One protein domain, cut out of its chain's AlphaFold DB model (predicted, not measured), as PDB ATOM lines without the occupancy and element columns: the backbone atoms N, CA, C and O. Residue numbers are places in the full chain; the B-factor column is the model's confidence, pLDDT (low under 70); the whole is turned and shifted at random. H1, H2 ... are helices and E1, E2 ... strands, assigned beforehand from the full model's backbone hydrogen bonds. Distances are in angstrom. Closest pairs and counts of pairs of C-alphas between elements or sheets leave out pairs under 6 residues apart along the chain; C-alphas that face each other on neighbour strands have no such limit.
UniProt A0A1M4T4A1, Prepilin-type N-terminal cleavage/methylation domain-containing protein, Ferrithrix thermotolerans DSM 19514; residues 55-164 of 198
ATOM      1  N   LYS A  55      30.629   9.017 -29.461       84.50
ATOM      2  CA  LYS A  55      29.880   7.778 -29.734       84.50
ATOM      3  C   LYS A  55      30.578   6.551 -29.142       84.50
ATOM      4  O   LYS A  55      29.948   5.750 -28.463       84.50
ATOM      5  N   SER A  56      31.895   6.446 -29.319       84.50
ATOM      6  CA  SER A  56      32.679   5.335 -28.760       84.50
ATOM      7  C   SER A  56      32.636   5.298 -27.228       84.50
ATOM      8  O   SER A  56      32.624   4.222 -26.635       84.50
ATOM      9  N   ALA A  57      32.617   6.459 -26.568       86.31
ATOM     10  CA  ALA A  57      32.489   6.548 -25.116       86.31
ATOM     11  C   ALA A  57      31.104   6.086 -24.633       86.31
ATOM     12  O   ALA A  57      31.021   5.339 -23.660       86.31
ATOM     13  N   GLN A  58      30.034   6.464 -25.338       84.31
ATOM     14  CA  GLN A  58      28.663   6.020 -25.044       84.31
ATOM     15  C   GLN A  58      28.507   4.502 -25.221       84.31
ATOM     16  O   GLN A  58      27.976   3.814 -24.347       84.31
ATOM     17  N   ASP A  59      29.069   3.961 -26.303       83.12
ATOM     18  CA  ASP A  59      29.081   2.525 -26.583       83.12
ATOM     19  C   ASP A  59      29.833   1.743 -25.488       83.12
ATOM     20  O   ASP A  59      29.381   0.689 -25.035       83.12
ATOM     21  N   ARG A  60      30.963   2.275 -25.004       84.06
ATOM     22  CA  ARG A  60      31.718   1.688 -23.883       84.06
ATOM     23  C   ARG A  60      30.967   1.772 -22.558       84.06
ATOM     24  O   ARG A  60      31.047   0.827 -21.778       84.06
ATOM     25  N   SER A  61      30.253   2.869 -22.309       83.31
ATOM     26  CA  SER A  61      29.431   3.028 -21.105       83.31
ATOM     27  C   SER A  61      28.362   1.940 -21.032       83.31
ATOM     28  O   SER A  61      28.272   1.246 -20.027       83.31
ATOM     29  N   SER A  62      27.644   1.716 -22.133       80.94
ATOM     30  CA  SER A  62      26.579   0.703 -22.215       80.94
ATOM     31  C   SER A  62      27.131  -0.713 -22.000       80.94
ATOM     32  O   SER A  62      26.607  -1.517 -21.235       80.94
ATOM     33  N   GLN A  63      28.283  -1.021 -22.604       82.19
ATOM     34  CA  GLN A  63      28.960  -2.300 -22.362       82.19
ATOM     35  C   GLN A  63      29.416  -2.469 -20.906       82.19
ATOM     36  O   GLN A  63      29.416  -3.586 -20.389       82.19
ATOM     37  N   SER A  64      29.845  -1.387 -20.251       82.81
ATOM     38  CA  SER A  64      30.252  -1.410 -18.843       82.81
ATOM     39  C   SER A  64      29.060  -1.647 -17.922       82.81
ATOM     40  O   SER A  64      29.153  -2.474 -17.014       82.81
ATOM     41  N   ASN A  65      27.941  -0.975 -18.185       81.75
ATOM     42  CA  ASN A  65      26.689  -1.141 -17.453       81.75
ATOM     43  C   ASN A  65      26.223  -2.601 -17.504       81.75
ATOM     44  O   ASN A  65      26.079  -3.241 -16.465       81.75
ATOM     45  N   LEU A  66      26.112  -3.181 -18.703       79.38
ATOM     46  CA  LEU A  66      25.707  -4.579 -18.873       79.38
ATOM     47  C   LEU A  66      26.675  -5.580 -18.221       79.38
ATOM     48  O   LEU A  66      26.243  -6.595 -17.678       79.38
ATOM     49  N   LYS A  67      27.985  -5.304 -18.224       82.06
ATOM     50  CA  LYS A  67      28.966  -6.126 -17.491       82.06
ATOM     51  C   LYS A  67      28.746  -6.079 -15.981       82.06
ATOM     52  O   LYS A  67      28.889  -7.112 -15.331       82.06
ATOM     53  N   ALA A  68      28.396  -4.915 -15.436       82.06
ATOM     54  CA  ALA A  68      28.060  -4.779 -14.024       82.06
ATOM     55  C   ALA A  68      26.786  -5.568 -13.678       82.06
ATOM     56  O   ALA A  68      26.784  -6.285 -12.679       82.06
ATOM     57  N   VAL A  69      25.759  -5.527 -14.544       79.25
ATOM     58  CA  VAL A  69      24.537  -6.348 -14.402       79.25
ATOM     59  C   VAL A  69      24.893  -7.822 -14.338       79.25
ATOM     60  O   VAL A  69      24.535  -8.506 -13.386       79.25
ATOM     61  N   LEU A  70      25.639  -8.299 -15.331       80.69
ATOM     62  CA  LEU A  70      26.024  -9.697 -15.429       80.69
ATOM     63  C   LEU A  70      26.806 -10.159 -14.191       80.69
ATOM     64  O   LEU A  70      26.551 -11.239 -13.671       80.69
ATOM     65  N   ALA A  71      27.748  -9.347 -13.703       83.12
ATOM     66  CA  ALA A  71      28.532  -9.681 -12.519       83.12
ATOM     67  C   ALA A  71      27.670  -9.757 -11.247       83.12
ATOM     68  O   ALA A  71      27.827 -10.694 -10.464       83.12
ATOM     69  N   ALA A  72      26.754  -8.802 -11.058       81.00
ATOM     70  CA  ALA A  72      25.817  -8.810  -9.935       81.00
ATOM     71  C   ALA A  72      24.903 -10.042  -9.978       81.00
ATOM     72  O   ALA A  72      24.690 -10.703  -8.963       81.00
ATOM     73  N   GLU A  73      24.432 -10.388 -11.170       79.38
ATOM     74  CA  GLU A  73      23.541 -11.517 -11.396       79.38
ATOM     75  C   GLU A  73      24.229 -12.868 -11.156       79.38
ATOM     76  O   GLU A  73      23.673 -13.762 -10.520       79.38
ATOM     77  N   ILE A  74      25.487 -13.004 -11.585       82.31
ATOM     78  CA  ILE A  74      26.319 -14.179 -11.297       82.31
ATOM     79  C   ILE A  74      26.541 -14.340  -9.791       82.31
ATOM     80  O   ILE A  74      26.413 -15.445  -9.265       82.31
ATOM     81  N   ALA A  75      26.854 -13.250  -9.085       83.25
ATOM     82  CA  ALA A  75      27.031 -13.284  -7.634       83.25
ATOM     83  C   ALA A  75      25.725 -13.658  -6.910       83.25
ATOM     84  O   ALA A  75      25.736 -14.402  -5.926       83.25
ATOM     85  N   PHE A  76      24.588 -13.179  -7.421       82.12
ATOM     86  CA  PHE A  76      23.276 -13.547  -6.909       82.12
ATOM     87  C   PHE A  76      22.986 -15.041  -7.113       82.12
ATOM     88  O   PHE A  76      22.570 -15.708  -6.160       82.12
ATOM     89  N   TYR A  77      23.273 -15.572  -8.308       82.06
ATOM     90  CA  TYR A  77      23.118 -16.990  -8.634       82.06
ATOM     91  C   TYR A  77      23.971 -17.887  -7.730       82.06
ATOM     92  O   TYR A  77      23.476 -18.902  -7.249       82.06
ATOM     93  N   ASP A  78      25.215 -17.503  -7.435       85.06
ATOM     94  CA  ASP A  78      26.099 -18.264  -6.535       85.06
ATOM     95  C   ASP A  78      25.510 -18.405  -5.119       85.06
ATOM     96  O   ASP A  78      25.594 -19.460  -4.493       85.06
ATOM     97  N   SER A  79      24.827 -17.363  -4.635       85.81
ATOM     98  CA  SER A  79      24.226 -17.353  -3.295       85.81
ATOM     99  C   SER A  79      22.841 -18.015  -3.226       85.81
ATOM    100  O   SER A  79      22.467 -18.538  -2.177       85.81
ATOM    101  N   HIS A  80      22.063 -17.981  -4.313       83.69
ATOM    102  CA  HIS A  80      20.640 -18.370  -4.309       83.69
ATOM    103  C   HIS A  80      20.303 -19.546  -5.236       83.69
ATOM    104  O   HIS A  80      19.161 -20.011  -5.241       83.69
ATOM    105  N   GLY A  81      21.253 -20.017  -6.047       83.81
ATOM    106  CA  GLY A  81      21.052 -21.083  -7.034       83.81
ATOM    107  C   GLY A  81      20.040 -20.740  -8.131       83.81
ATOM    108  O   GLY A  81      19.520 -21.642  -8.784       83.81
ATOM    109  N   SER A  82      19.703 -19.458  -8.293       83.81
ATOM    110  CA  SER A  82      18.778 -18.986  -9.319       83.81
ATOM    111  C   SER A  82      19.040 -17.541  -9.712       83.81
ATOM    112  O   SER A  82      19.574 -16.771  -8.916       83.81
ATOM    113  N   PHE A  83      18.662 -17.188 -10.939       81.06
ATOM    114  CA  PHE A  83      18.714 -15.809 -11.418       81.06
ATOM    115  C   PHE A  83      17.550 -14.974 -10.856       81.06
ATOM    116  O   PHE A  83      16.419 -15.454 -10.723       81.06
ATOM    117  N   ALA A  84      17.817 -13.713 -10.530       77.44
ATOM    118  CA  ALA A  84      16.840 -12.738 -10.089       77.44
ATOM    119  C   ALA A  84      15.918 -12.340 -11.253       77.44
ATOM    120  O   ALA A  84      16.344 -11.916 -12.326       77.44
ATOM    121  N   ALA A  85      14.605 -12.454 -11.039       64.12
ATOM    122  CA  ALA A  85      13.629 -11.974 -12.011       64.12
ATOM    123  C   ALA A  85      13.570 -10.452 -12.037       64.12
ATOM    124  O   ALA A  85      13.641  -9.808 -10.996       64.12
ATOM    125  N   ALA A  86      13.291  -9.881 -13.210       56.25
ATOM    126  CA  ALA A  86      13.029  -8.450 -13.373       56.25
ATOM    127  C   ALA A  86      11.856  -7.931 -12.496       56.25
ATOM    128  O   ALA A  86      11.714  -6.729 -12.303       56.25
ATOM    129  N   GLY A  87      11.032  -8.833 -11.937       48.53
ATOM    130  CA  GLY A  87       9.977  -8.537 -10.956       48.53
ATOM    131  C   GLY A  87      10.396  -8.631  -9.481       48.53
ATOM    132  O   GLY A  87       9.610  -8.271  -8.605       48.53
ATOM    133  N   VAL A  88      11.621  -9.073  -9.177       45.75
ATOM    134  CA  VAL A  88      12.241  -8.907  -7.854       45.75
ATOM    135  C   VAL A  88      12.810  -7.489  -7.838       45.75
ATOM    136  O   VAL A  88      13.997  -7.258  -8.045       45.75
ATOM    137  N   GLY A  89      11.888  -6.525  -7.773       41.88
ATOM    138  CA  GLY A  89      12.143  -5.134  -8.126       41.88
ATOM    139  C   GLY A  89      13.355  -4.566  -7.413       41.88
ATOM    140  O   GLY A  89      13.467  -4.781  -6.214       41.88
ATOM    141  N   SER A  90      14.213  -3.866  -8.170       48.59
ATOM    142  CA  SER A  90      15.082  -2.722  -7.820       48.59
ATOM    143  C   SER A  90      15.779  -2.670  -6.442       48.59
ATOM    144  O   SER A  90      16.400  -1.670  -6.116       48.59
ATOM    145  N   GLY A  91      15.726  -3.710  -5.621       45.94
ATOM    146  CA  GLY A  91      16.100  -3.700  -4.210       45.94
ATOM    147  C   GLY A  91      17.082  -4.811  -3.868       45.94
ATOM    148  O   GLY A  91      17.958  -4.603  -3.039       45.94
ATOM    149  N   THR A  92      17.022  -5.955  -4.556       50.56
ATOM    150  CA  THR A  92      18.044  -7.009  -4.451       50.56
ATOM    151  C   THR A  92      19.235  -6.723  -5.366       50.56
ATOM    152  O   THR A  92      20.358  -6.705  -4.876       50.56
ATOM    153  N   LEU A  93      19.012  -6.367  -6.639       51.38
ATOM    154  CA  LEU A  93      20.075  -5.930  -7.569       51.38
ATOM    155  C   LEU A  93      20.454  -4.444  -7.412       51.38
ATOM    156  O   LEU A  93      21.581  -4.050  -7.693       51.38
ATOM    157  N   GLY A  94      19.523  -3.619  -6.922       46.34
ATOM    158  CA  GLY A  94      19.724  -2.185  -6.677       46.34
ATOM    159  C   GLY A  94      20.400  -1.839  -5.350       46.34
ATOM    160  O   GLY A  94      20.656  -0.672  -5.072       46.34
ATOM    161  N   SER A  95      20.695  -2.841  -4.518       44.16
ATOM    162  CA  SER A  95      21.426  -2.643  -3.260       44.16
ATOM    163  C   SER A  95      22.926  -2.391  -3.471       44.16
ATOM    164  O   SER A  95      23.590  -1.903  -2.558       44.16
ATOM    165  N   ALA A  96      23.446  -2.673  -4.673       49.06
ATOM    166  CA  ALA A  96      24.798  -2.301  -5.079       49.06
ATOM    167  C   ALA A  96      24.882  -0.834  -5.543       49.06
ATOM    168  O   ALA A  96      25.882  -0.180  -5.260       49.06
ATOM    169  N   ASP A  97      23.838  -0.313  -6.205       50.31
ATOM    170  CA  ASP A  97      23.721   1.101  -6.575       50.31
ATOM    171  C   ASP A  97      22.247   1.487  -6.887       50.31
ATOM    172  O   ASP A  97      21.602   0.853  -7.730       50.31
ATOM    173  N   PRO A  98      21.671   2.513  -6.233       51.34
ATOM    174  CA  PRO A  98      20.285   2.934  -6.457       51.34
ATOM    175  C   PRO A  98      20.043   3.601  -7.824       51.34
ATOM    176  O   PRO A  98      18.899   3.617  -8.287       51.34
ATOM    177  N   GLU A  99      21.074   4.129  -8.492       55.16
ATOM    178  CA  GLU A  99      20.951   4.640  -9.869       55.16
ATOM    179  C   GLU A  99      20.746   3.481 -10.849       55.16
ATOM    180  O   GLU A  99      19.929   3.558 -11.766       55.16
ATOM    181  N   PHE A 100      21.423   2.363 -10.592       55.69
ATOM    182  CA  PHE A 100      21.346   1.149 -11.395       55.69
ATOM    183  C   PHE A 100      19.960   0.504 -11.343       55.69
ATOM    184  O   PHE A 100      19.422   0.063 -12.353       55.69
ATOM    185  N   ALA A 101      19.330   0.543 -10.170       54.44
ATOM    186  CA  ALA A 101      17.985   0.036  -9.935       54.44
ATOM    187  C   ALA A 101      16.890   0.742 -10.752       54.44
ATOM    188  O   ALA A 101      15.839   0.149 -11.008       54.44
ATOM    189  N   ARG A 102      17.124   2.010 -11.121       50.31
ATOM    190  CA  ARG A 102      16.206   2.858 -11.900       50.31
ATOM    191  C   ARG A 102      16.268   2.600 -13.402       50.31
ATOM    192  O   ARG A 102      15.351   3.016 -14.100       50.31
ATOM    193  N   LEU A 103      17.332   1.950 -13.870       57.81
ATOM    194  CA  LEU A 103      17.550   1.633 -15.281       57.81
ATOM    195  C   LEU A 103      16.965   0.267 -15.654       57.81
ATOM    196  O   LEU A 103      16.806  -0.018 -16.831       57.81
ATOM    197  N   LEU A 104      16.629  -0.583 -14.678       62.25
ATOM    198  CA  LEU A 104      16.119  -1.930 -14.931       62.25
ATOM    199  C   LEU A 104      14.634  -1.876 -15.307       62.25
ATOM    200  O   LEU A 104      13.792  -1.473 -14.505       62.25
ATOM    201  N   THR A 105      14.303  -2.340 -16.508       61.84
ATOM    202  CA  THR A 105      12.919  -2.499 -16.964       61.84
ATOM    203  C   THR A 105      12.674  -3.908 -17.493       61.84
ATOM    204  O   THR A 105      13.521  -4.510 -18.149       61.84
ATOM    205  N   SER A 106      11.494  -4.460 -17.209       56.78
ATOM    206  CA  SER A 106      11.062  -5.764 -17.727       56.78
ATOM    207  C   SER A 106      10.312  -5.658 -19.058       56.78
ATOM    208  O   SER A 106       9.851  -6.670 -19.583       56.78
ATOM    209  N   SER A 107      10.111  -4.448 -19.588       59.06
ATOM    210  CA  SER A 107       9.488  -4.229 -20.896       59.06
ATOM    211  C   SER A 107      10.555  -3.865 -21.917       59.06
ATOM    212  O   SER A 107      11.282  -2.894 -21.716       59.06
ATOM    213  N   ALA A 108      10.631  -4.626 -23.012       57.19
ATOM    214  CA  ALA A 108      11.584  -4.363 -24.081       57.19
ATOM    215  C   ALA A 108      11.381  -2.937 -24.637       57.19
ATOM    216  O   ALA A 108      10.253  -2.602 -25.015       57.19
ATOM    217  N   PRO A 109      12.428  -2.092 -24.691       55.72
ATOM    218  CA  PRO A 109      12.328  -0.771 -25.290       55.72
ATOM    219  C   PRO A 109      11.934  -0.898 -26.764       55.72
ATOM    220  O   PRO A 109      12.501  -1.690 -27.517       55.72
ATOM    221  N   SER A 110      10.925  -0.130 -27.176       51.56
ATOM    222  CA  SER A 110      10.293  -0.221 -28.498       51.56
ATOM    223  C   SER A 110      11.003   0.588 -29.595       51.56
ATOM    224  O   SER A 110      10.444   0.775 -30.675       51.56
ATOM    225  N   GLY A 111      12.241   1.040 -29.369       52.66
ATOM    226  CA  GLY A 111      13.036   1.716 -30.392       52.66
ATOM    227  C   GLY A 111      14.441   2.109 -29.939       52.66
ATOM    228  O   GLY A 111      14.707   2.276 -28.752       52.66
ATOM    229  N   ALA A 112      15.336   2.294 -30.911       48.66
ATOM    230  CA  ALA A 112      16.632   2.925 -30.683       48.66
ATOM    231  C   ALA A 112      16.416   4.403 -30.302       48.66
ATOM    232  O   ALA A 112      15.809   5.151 -31.069       48.66
ATOM    233  N   GLY A 113      16.899   4.821 -29.128       50.94
ATOM    234  CA  GLY A 113      16.843   6.220 -28.675       50.94
ATOM    235  C   GLY A 113      15.895   6.518 -27.510       50.94
ATOM    236  O   GLY A 113      15.826   7.667 -27.076       50.94
ATOM    237  N   THR A 114      15.196   5.522 -26.960       52.22
ATOM    238  CA  THR A 114      14.773   5.607 -25.553       52.22
ATOM    239  C   THR A 114      16.010   5.487 -24.661       52.22
ATOM    240  O   THR A 114      17.019   4.947 -25.104       52.22
ATOM    241  N   THR A 115      15.947   6.079 -23.471       54.59
ATOM    242  CA  THR A 115      16.965   6.191 -22.408       54.59
ATOM    243  C   THR A 115      17.878   4.964 -22.229       54.59
ATOM    244  O   THR A 115      17.562   3.895 -22.734       54.59
ATOM    245  N   ASN A 116      18.995   5.113 -21.492       58.94
ATOM    246  CA  ASN A 116      19.952   4.048 -21.095       58.94
ATOM    247  C   ASN A 116      19.311   2.919 -20.242       58.94
ATOM    248  O   ASN A 116      19.918   2.393 -19.310       58.94
ATOM    249  N   ASP A 117      18.050   2.601 -20.488       69.50
ATOM    250  CA  ASP A 117      17.267   1.616 -19.787       69.50
ATOM    251  C   ASP A 117      17.759   0.235 -20.211       69.50
ATOM    252  O   ASP A 117      17.865  -0.107 -21.395       69.50
ATOM    253  N   ILE A 118      18.070  -0.555 -19.199       75.75
ATOM    254  CA  ILE A 118      18.512  -1.927 -19.307       75.75
ATOM    255  C   ILE A 118      17.260  -2.794 -19.276       75.75
ATOM    256  O   ILE A 118      16.591  -2.939 -18.249       75.75
ATOM    257  N   TYR A 119      16.940  -3.390 -20.415       76.44
ATOM    258  CA  TYR A 119      15.914  -4.414 -20.499       76.44
ATOM    259  C   TYR A 119      16.441  -5.724 -19.941       76.44
ATOM    260  O   TYR A 119      17.479  -6.193 -20.393       76.44
ATOM    261  N   ILE A 120      15.707  -6.339 -19.017       77.56
ATOM    262  CA  ILE A 120      16.039  -7.650 -18.461       77.56
ATOM    263  C   ILE A 120      14.918  -8.640 -18.740       77.56
ATOM    264  O   ILE A 120      13.740  -8.346 -18.529       77.56
ATOM    265  N   ALA A 121      15.298  -9.855 -19.122       75.56
ATOM    266  CA  ALA A 121      14.400 -10.993 -19.155       75.56
ATOM    267  C   ALA A 121      15.039 -12.238 -18.532       75.56
ATOM    268  O   ALA A 121      16.257 -12.376 -18.425       75.56
ATOM    269  N   LEU A 122      14.165 -13.152 -18.121       76.81
ATOM    270  CA  LEU A 122      14.520 -14.500 -17.716       76.81
ATOM    271  C   LEU A 122      13.878 -15.494 -18.673       76.81
ATOM    272  O   LEU A 122      12.744 -15.300 -19.117       76.81
ATOM    273  N   ALA A 123      14.571 -16.595 -18.921       74.06
ATOM    274  CA  ALA A 123      14.035 -17.728 -19.652       74.06
ATOM    275  C   ALA A 123      14.405 -19.045 -18.965       74.06
ATOM    276  O   ALA A 123      15.424 -19.166 -18.290       74.06
ATOM    277  N   SER A 124      13.575 -20.065 -19.158       70.94
ATOM    278  CA  SER A 124      13.944 -21.449 -18.864       70.94
ATOM    279  C   SER A 124      14.660 -22.054 -20.071       70.94
ATOM    280  O   SER A 124      14.184 -21.903 -21.201       70.94
ATOM    281  N   VAL A 125      15.738 -22.802 -19.848       64.69
ATOM    282  CA  VAL A 125      16.421 -23.547 -20.912       64.69
ATOM    283  C   VAL A 125      15.589 -24.782 -21.269       64.69
ATOM    284  O   VAL A 125      15.523 -25.737 -20.505       64.69
ATOM    285  N   GLN A 126      14.912 -24.769 -22.420       55.28
ATOM    286  CA  GLN A 126      14.036 -25.871 -22.842       55.28
ATOM    287  C   GLN A 126      14.811 -27.201 -22.921       55.28
ATOM    288  O   GLN A 126      15.860 -27.279 -23.554       55.28
ATOM    289  N   GLY A 127      14.283 -28.253 -22.286       54.78
ATOM    290  CA  GLY A 127      14.874 -29.599 -22.300       54.78
ATOM    291  C   GLY A 127      15.953 -29.865 -21.242       54.78
ATOM    292  O   GLY A 127      16.394 -31.006 -21.124       54.78
ATOM    293  N   GLN A 128      16.341 -28.863 -20.444       60.47
ATOM    294  CA  GLN A 128      17.210 -29.025 -19.273       60.47
ATOM    295  C   GLN A 128      16.601 -28.301 -18.060       60.47
ATOM    296  O   GLN A 128      15.877 -27.324 -18.218       60.47
ATOM    297  N   ASN A 129      16.879 -28.750 -16.832       67.75
ATOM    298  CA  ASN A 129      16.535 -27.990 -15.619       67.75
ATOM    299  C   ASN A 129      17.494 -26.792 -15.486       67.75
ATOM    300  O   ASN A 129      18.381 -26.796 -14.635       67.75
ATOM    301  N   GLY A 130      17.382 -25.827 -16.399       72.19
ATOM    302  CA  GLY A 130      18.295 -24.700 -16.526       72.19
ATOM    303  C   GLY A 130      17.580 -23.362 -16.628       72.19
ATOM    304  O   GLY A 130      16.424 -23.274 -17.051       72.19
ATOM    305  N   GLN A 131      18.291 -22.313 -16.243       78.06
ATOM    306  CA  GLN A 131      17.819 -20.937 -16.233       78.06
ATOM    307  C   GLN A 131      18.722 -20.087 -17.120       78.06
ATOM    308  O   GLN A 131      19.916 -20.353 -17.238       78.06
ATOM    309  N   ALA A 132      18.149 -19.069 -17.742       77.88
ATOM    310  CA  ALA A 132      18.873 -18.062 -18.489       77.88
ATOM    311  C   ALA A 132      18.417 -16.676 -18.042       77.88
ATOM    312  O   ALA A 132      17.225 -16.423 -17.866       77.88
ATOM    313  N   PHE A 133      19.388 -15.795 -17.876       82.31
ATOM    314  CA  PHE A 133      19.229 -14.375 -17.652       82.31
ATOM    315  C   PHE A 133      19.749 -13.644 -18.874       82.31
ATOM    316  O   PHE A 133      20.804 -13.993 -19.391       82.31
ATOM    317  N   CYS A 134      19.061 -12.600 -19.302       79.12
ATOM    318  CA  CYS A 134      19.542 -11.736 -20.359       79.12
ATOM    319  C   CYS A 134      19.247 -10.282 -20.035       79.12
ATOM    320  O   CYS A 134      18.171  -9.952 -19.536       79.12
ATOM    321  N   ALA A 135      20.202  -9.420 -20.363       80.94
ATOM    322  CA  ALA A 135      20.063  -7.981 -20.266       80.94
ATOM    323  C   ALA A 135      20.465  -7.319 -21.584       80.94
ATOM    324  O   ALA A 135      21.420  -7.751 -22.225       80.94
ATOM    325  N   PHE A 136      19.756  -6.269 -21.981       79.25
ATOM    326  CA  PHE A 136      19.979  -5.540 -23.222       79.25
ATOM    327  C   PHE A 136      19.897  -4.036 -22.979       79.25
ATOM    328  O   PHE A 136      19.048  -3.582 -22.224       79.25
ATOM    329  N   GLU A 137      20.749  -3.262 -23.641       79.31
ATOM    330  CA  GLU A 137      20.815  -1.804 -23.495       79.31
ATOM    331  C   GLU A 137      21.098  -1.159 -24.853       79.31
ATOM    332  O   GLU A 137      21.977  -1.606 -25.598       79.31
ATOM    333  N   TYR A 138      20.367  -0.092 -25.176       77.44
ATOM    334  CA  TYR A 138      20.713   0.776 -26.296       77.44
ATOM    335  C   TYR A 138      21.737   1.813 -25.840       77.44
ATOM    336  O   TYR A 138      21.493   2.575 -24.911       77.44
ATOM    337  N   SER A 139      22.856   1.900 -26.551       76.69
ATOM    338  CA  SER A 139      23.749   3.045 -26.433       76.69
ATOM    339  C   SER A 139      23.063   4.298 -26.959       76.69
ATOM    340  O   SER A 139      22.356   4.255 -27.969       76.69
ATOM    341  N   ALA A 140      23.364   5.447 -26.351       76.12
ATOM    342  CA  ALA A 140      22.995   6.761 -26.882       76.12
ATOM    343  C   ALA A 140      23.490   6.981 -28.330       76.12
ATOM    344  O   ALA A 140      22.923   7.784 -29.069       76.12
ATOM    345  N   GLY A 141      24.498   6.215 -28.764       71.88
ATOM    346  CA  GLY A 141      24.962   6.158 -30.145       71.88
ATOM    347  C   GLY A 141      24.064   5.361 -31.105       71.88
ATOM    348  O   GLY A 141      24.425   5.256 -32.278       71.88
ATOM    349  N   GLY A 142      22.956   4.772 -30.644       74.19
ATOM    350  CA  GLY A 142      21.983   4.009 -31.441       74.19
ATOM    351  C   GLY A 142      22.283   2.513 -31.599       74.19
ATOM    352  O   GLY A 142      21.543   1.805 -32.279       74.19
ATOM    353  N   SER A 143      23.355   2.026 -30.981       77.25
ATOM    354  CA  SER A 143      23.798   0.629 -31.052       77.25
ATOM    355  C   SER A 143      23.165  -0.199 -29.933       77.25
ATOM    356  O   SER A 143      23.072   0.285 -28.809       77.25
ATOM    357  N   LEU A 144      22.760  -1.444 -30.198       77.62
ATOM    358  CA  LEU A 144      22.201  -2.338 -29.175       77.62
ATOM    359  C   LEU A 144      23.286  -3.268 -28.637       77.62
ATOM    360  O   LEU A 144      23.960  -3.956 -29.406       77.62
ATOM    361  N   TYR A 145      23.409  -3.343 -27.321       78.81
ATOM    362  CA  TYR A 145      24.277  -4.282 -26.623       78.81
ATOM    363  C   TYR A 145      23.450  -5.240 -25.777       78.81
ATOM    364  O   TYR A 145      22.317  -4.938 -25.406       78.81
ATOM    365  N   GLY A 146      24.014  -6.402 -25.466       79.12
ATOM    366  CA  GLY A 146      23.381  -7.336 -24.551       79.12
ATOM    367  C   GLY A 146      24.363  -8.275 -23.874       79.12
ATOM    368  O   GLY A 146      25.500  -8.445 -24.315       79.12
ATOM    369  N   VAL A 147      23.904  -8.897 -22.801       78.94
ATOM    370  CA  VAL A 147      24.591  -9.956 -22.068       78.94
ATOM    371  C   VAL A 147      23.604 -11.051 -21.728       78.94
ATOM    372  O   VAL A 147      22.415 -10.790 -21.564       78.94
ATOM    373  N   GLU A 148      24.096 -12.271 -21.593       79.50
ATOM    374  CA  GLU A 148      23.294 -13.395 -21.136       79.50
ATOM    375  C   GLU A 148      24.115 -14.330 -20.261       79.50
ATOM    376  O   GLU A 148      25.275 -14.603 -20.558       79.50
ATOM    377  N   ALA A 149      23.511 -14.801 -19.178       80.12
ATOM    378  CA  ALA A 149      24.045 -15.838 -18.312       80.12
ATOM    379  C   ALA A 149      23.119 -17.043 -18.385       80.12
ATOM    380  O   ALA A 149      21.902 -16.904 -18.323       80.12
ATOM    381  N   VAL A 150      23.687 -18.232 -18.529       78.12
ATOM    382  CA  VAL A 150      22.929 -19.467 -18.730       78.12
ATOM    383  C   VAL A 150      23.486 -20.501 -17.788       78.12
ATOM    384  O   VAL A 150      24.676 -20.807 -17.837       78.12
ATOM    385  N   ALA A 151      22.624 -21.049 -16.950       78.62
ATOM    386  CA  ALA A 151      22.959 -22.095 -16.011       78.62
ATOM    387  C   ALA A 151      22.162 -23.360 -16.340       78.62
ATOM    388  O   ALA A 151      20.935 -23.333 -16.425       78.62
ATOM    389  N   VAL A 152      22.862 -24.476 -16.529       76.62
ATOM    390  CA  VAL A 152      22.290 -25.802 -16.790       76.62
ATOM    391  C   VAL A 152      22.959 -26.821 -15.873       76.62
ATOM    392  O   VAL A 152      24.160 -27.088 -15.969       76.62
ATOM    393  N   GLY A 153      22.191 -27.387 -14.938       73.50
ATOM    394  CA  GLY A 153      22.761 -28.239 -13.893       73.50
ATOM    395  C   GLY A 153      23.826 -27.491 -13.080       73.50
ATOM    396  O   GLY A 153      23.558 -26.424 -12.541       73.50
ATOM    397  N   SER A 154      25.036 -28.048 -12.995       71.69
ATOM    398  CA  SER A 154      26.177 -27.442 -12.286       71.69
ATOM    399  C   SER A 154      27.032 -26.506 -13.148       71.69
ATOM    400  O   SER A 154      28.020 -25.964 -12.659       71.69
ATOM    401  N   SER A 155      26.698 -26.348 -14.431       76.31
ATOM    402  CA  SER A 155      27.491 -25.577 -15.391       76.31
ATOM    403  C   SER A 155      26.841 -24.227 -15.668       76.31
ATOM    404  O   SER A 155      25.640 -24.163 -15.922       76.31
ATOM    405  N   MET A 156      27.643 -23.161 -15.687       76.19
ATOM    406  CA  MET A 156      27.203 -21.810 -16.041       76.19
ATOM    407  C   MET A 156      28.097 -21.214 -17.133       76.19
ATOM    408  O   MET A 156      29.312 -21.423 -17.126       76.19
ATOM    409  N   GLY A 157      27.501 -20.481 -18.071       77.94
ATOM    410  CA  GLY A 157      28.190 -19.802 -19.166       77.94
ATOM    411  C   GLY A 157      27.617 -18.413 -19.422       77.94
ATOM    412  O   GLY A 157      26.425 -18.187 -19.227       77.94
ATOM    413  N   ASN A 158      28.476 -17.498 -19.877       79.69
ATOM    414  CA  ASN A 158      28.122 -16.104 -20.128       79.69
ATOM    415  C   ASN A 158      28.368 -15.730 -21.592       79.69
ATOM    416  O   ASN A 158      29.363 -16.147 -22.188       79.69
ATOM    417  N   TYR A 159      27.505 -14.883 -22.137       75.75
ATOM    418  CA  TYR A 159      27.489 -14.462 -23.532       75.75
ATOM    419  C   TYR A 159      27.361 -12.942 -23.616       75.75
ATOM    420  O   TYR A 159      26.709 -12.315 -22.783       75.75
ATOM    421  N   PHE A 160      28.005 -12.347 -24.619       77.94
ATOM    422  CA  PHE A 160      27.974 -10.909 -24.883       77.94
ATOM    423  C   PHE A 160      27.505 -10.660 -26.315       77.94
ATOM    424  O   PHE A 160      27.901 -11.366 -27.247       77.94
ATOM    425  N   TYR A 161      26.702  -9.620 -26.490       72.19
ATOM    426  CA  TYR A 161      26.035  -9.273 -27.735       72.19
ATOM    427  C   TYR A 161      26.294  -7.807 -28.095       72.19
ATOM    428  O   TYR A 161      26.268  -6.927 -27.236       72.19
ATOM    429  N   ALA A 162      26.510  -7.542 -29.383       72.44
ATOM    430  CA  ALA A 162      26.568  -6.199 -29.948       72.44
ATOM    431  C   ALA A 162      25.930  -6.220 -31.345       72.44
ATOM    432  O   ALA A 162      26.363  -6.982 -32.208       72.44
ATOM    433  N   ASN A 163      24.910  -5.392 -31.572       66.62
ATOM    434  CA  ASN A 163      24.289  -5.176 -32.872       66.62
ATOM    435  C   ASN A 163      24.450  -3.703 -33.273       66.62
ATOM    436  O   ASN A 163      23.952  -2.796 -32.605       66.62
ATOM    437  N   GLN A 164      25.174  -3.493 -34.372       55.69
ATOM    438  CA  GLN A 164      25.549  -2.182 -34.911       55.69
ATOM    439  C   GLN A 164      24.693  -1.777 -36.137       55.69
ATOM    440  O   GLN A 164      25.082  -0.884 -36.887       55.69
TER     441      GLN A 164
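This is residues 55 to 164 of the 198 residues of the protein "Prepilin-type N-terminal cleavage/methylation domain-containing protein" of Ferrithrix thermotolerans DSM 19514 (UniProt A0A1M4T4A1). A twisted sheet of four antiparallel strands has one long helix, H1, running along one face, in two layers; no named helix covers the other face. Two long links, with the short helix H2 between them, lead from H1 to edge strand E1, where residues 104 to 105 pair in parallel with residues 118 to 119 of E1. The printed part has 110 residues, with two named helices and four named strands in the order H1 H2 E1 E2 E3 E4; the sheet's order is E1 - E2 - E3 - E4, and the class is mixed. The whole is compact, with a radius of gyration of the C-alphas of 13.7 A and spans of 40 by 28 by 22 A.

E1 is residues 118 to 125, 21.8 A; E2 130 to 138, 27.4 A; E3 144 to 152, 26.5 A; E4 155 to 163, 27.1 A, ending with C-alpha 163 at (24.289, -5.176, -32.872). H1 is residues 55 to 80, 37.6 A, beginning with C-alpha 55 at (29.880, 7.778, -29.734). H2 is residues 98 to 101, 5.1 A.

The strands form a meander, each the antiparallel neighbour of the one before, and three hairpins. N 121 and O 134 of E1 and E2 are 2.9 A apart, N 133 and O 149 of E2 and E3 2.8 A, and N 159 and O 148 of E3 and E4 2.7 A, within hydrogen-bond range. H1 is on the sheet at a height of 8.5 A, over E2 and E3, at 17 degrees to E3 on the local plane. The closest C-alphas of H1 and E3, Leu 66 and Val 147, are 6.4 A apart. H2 is not on the sheet, and is only just apart from H1, closest 8.4 A. In H1 every O i to N i+4 pair is within hydrogen-bond range; H2 is too short for such a pair.

The two C-alphas farthest apart, Lys 55 and Gly 127, are 41.0 A apart. The printed part has no cut. The links H1 to H2 and H2 to E1 are long. The model's pLDDT is under 70 at residues 85 to 117, 125 to 129 and 163 to 164.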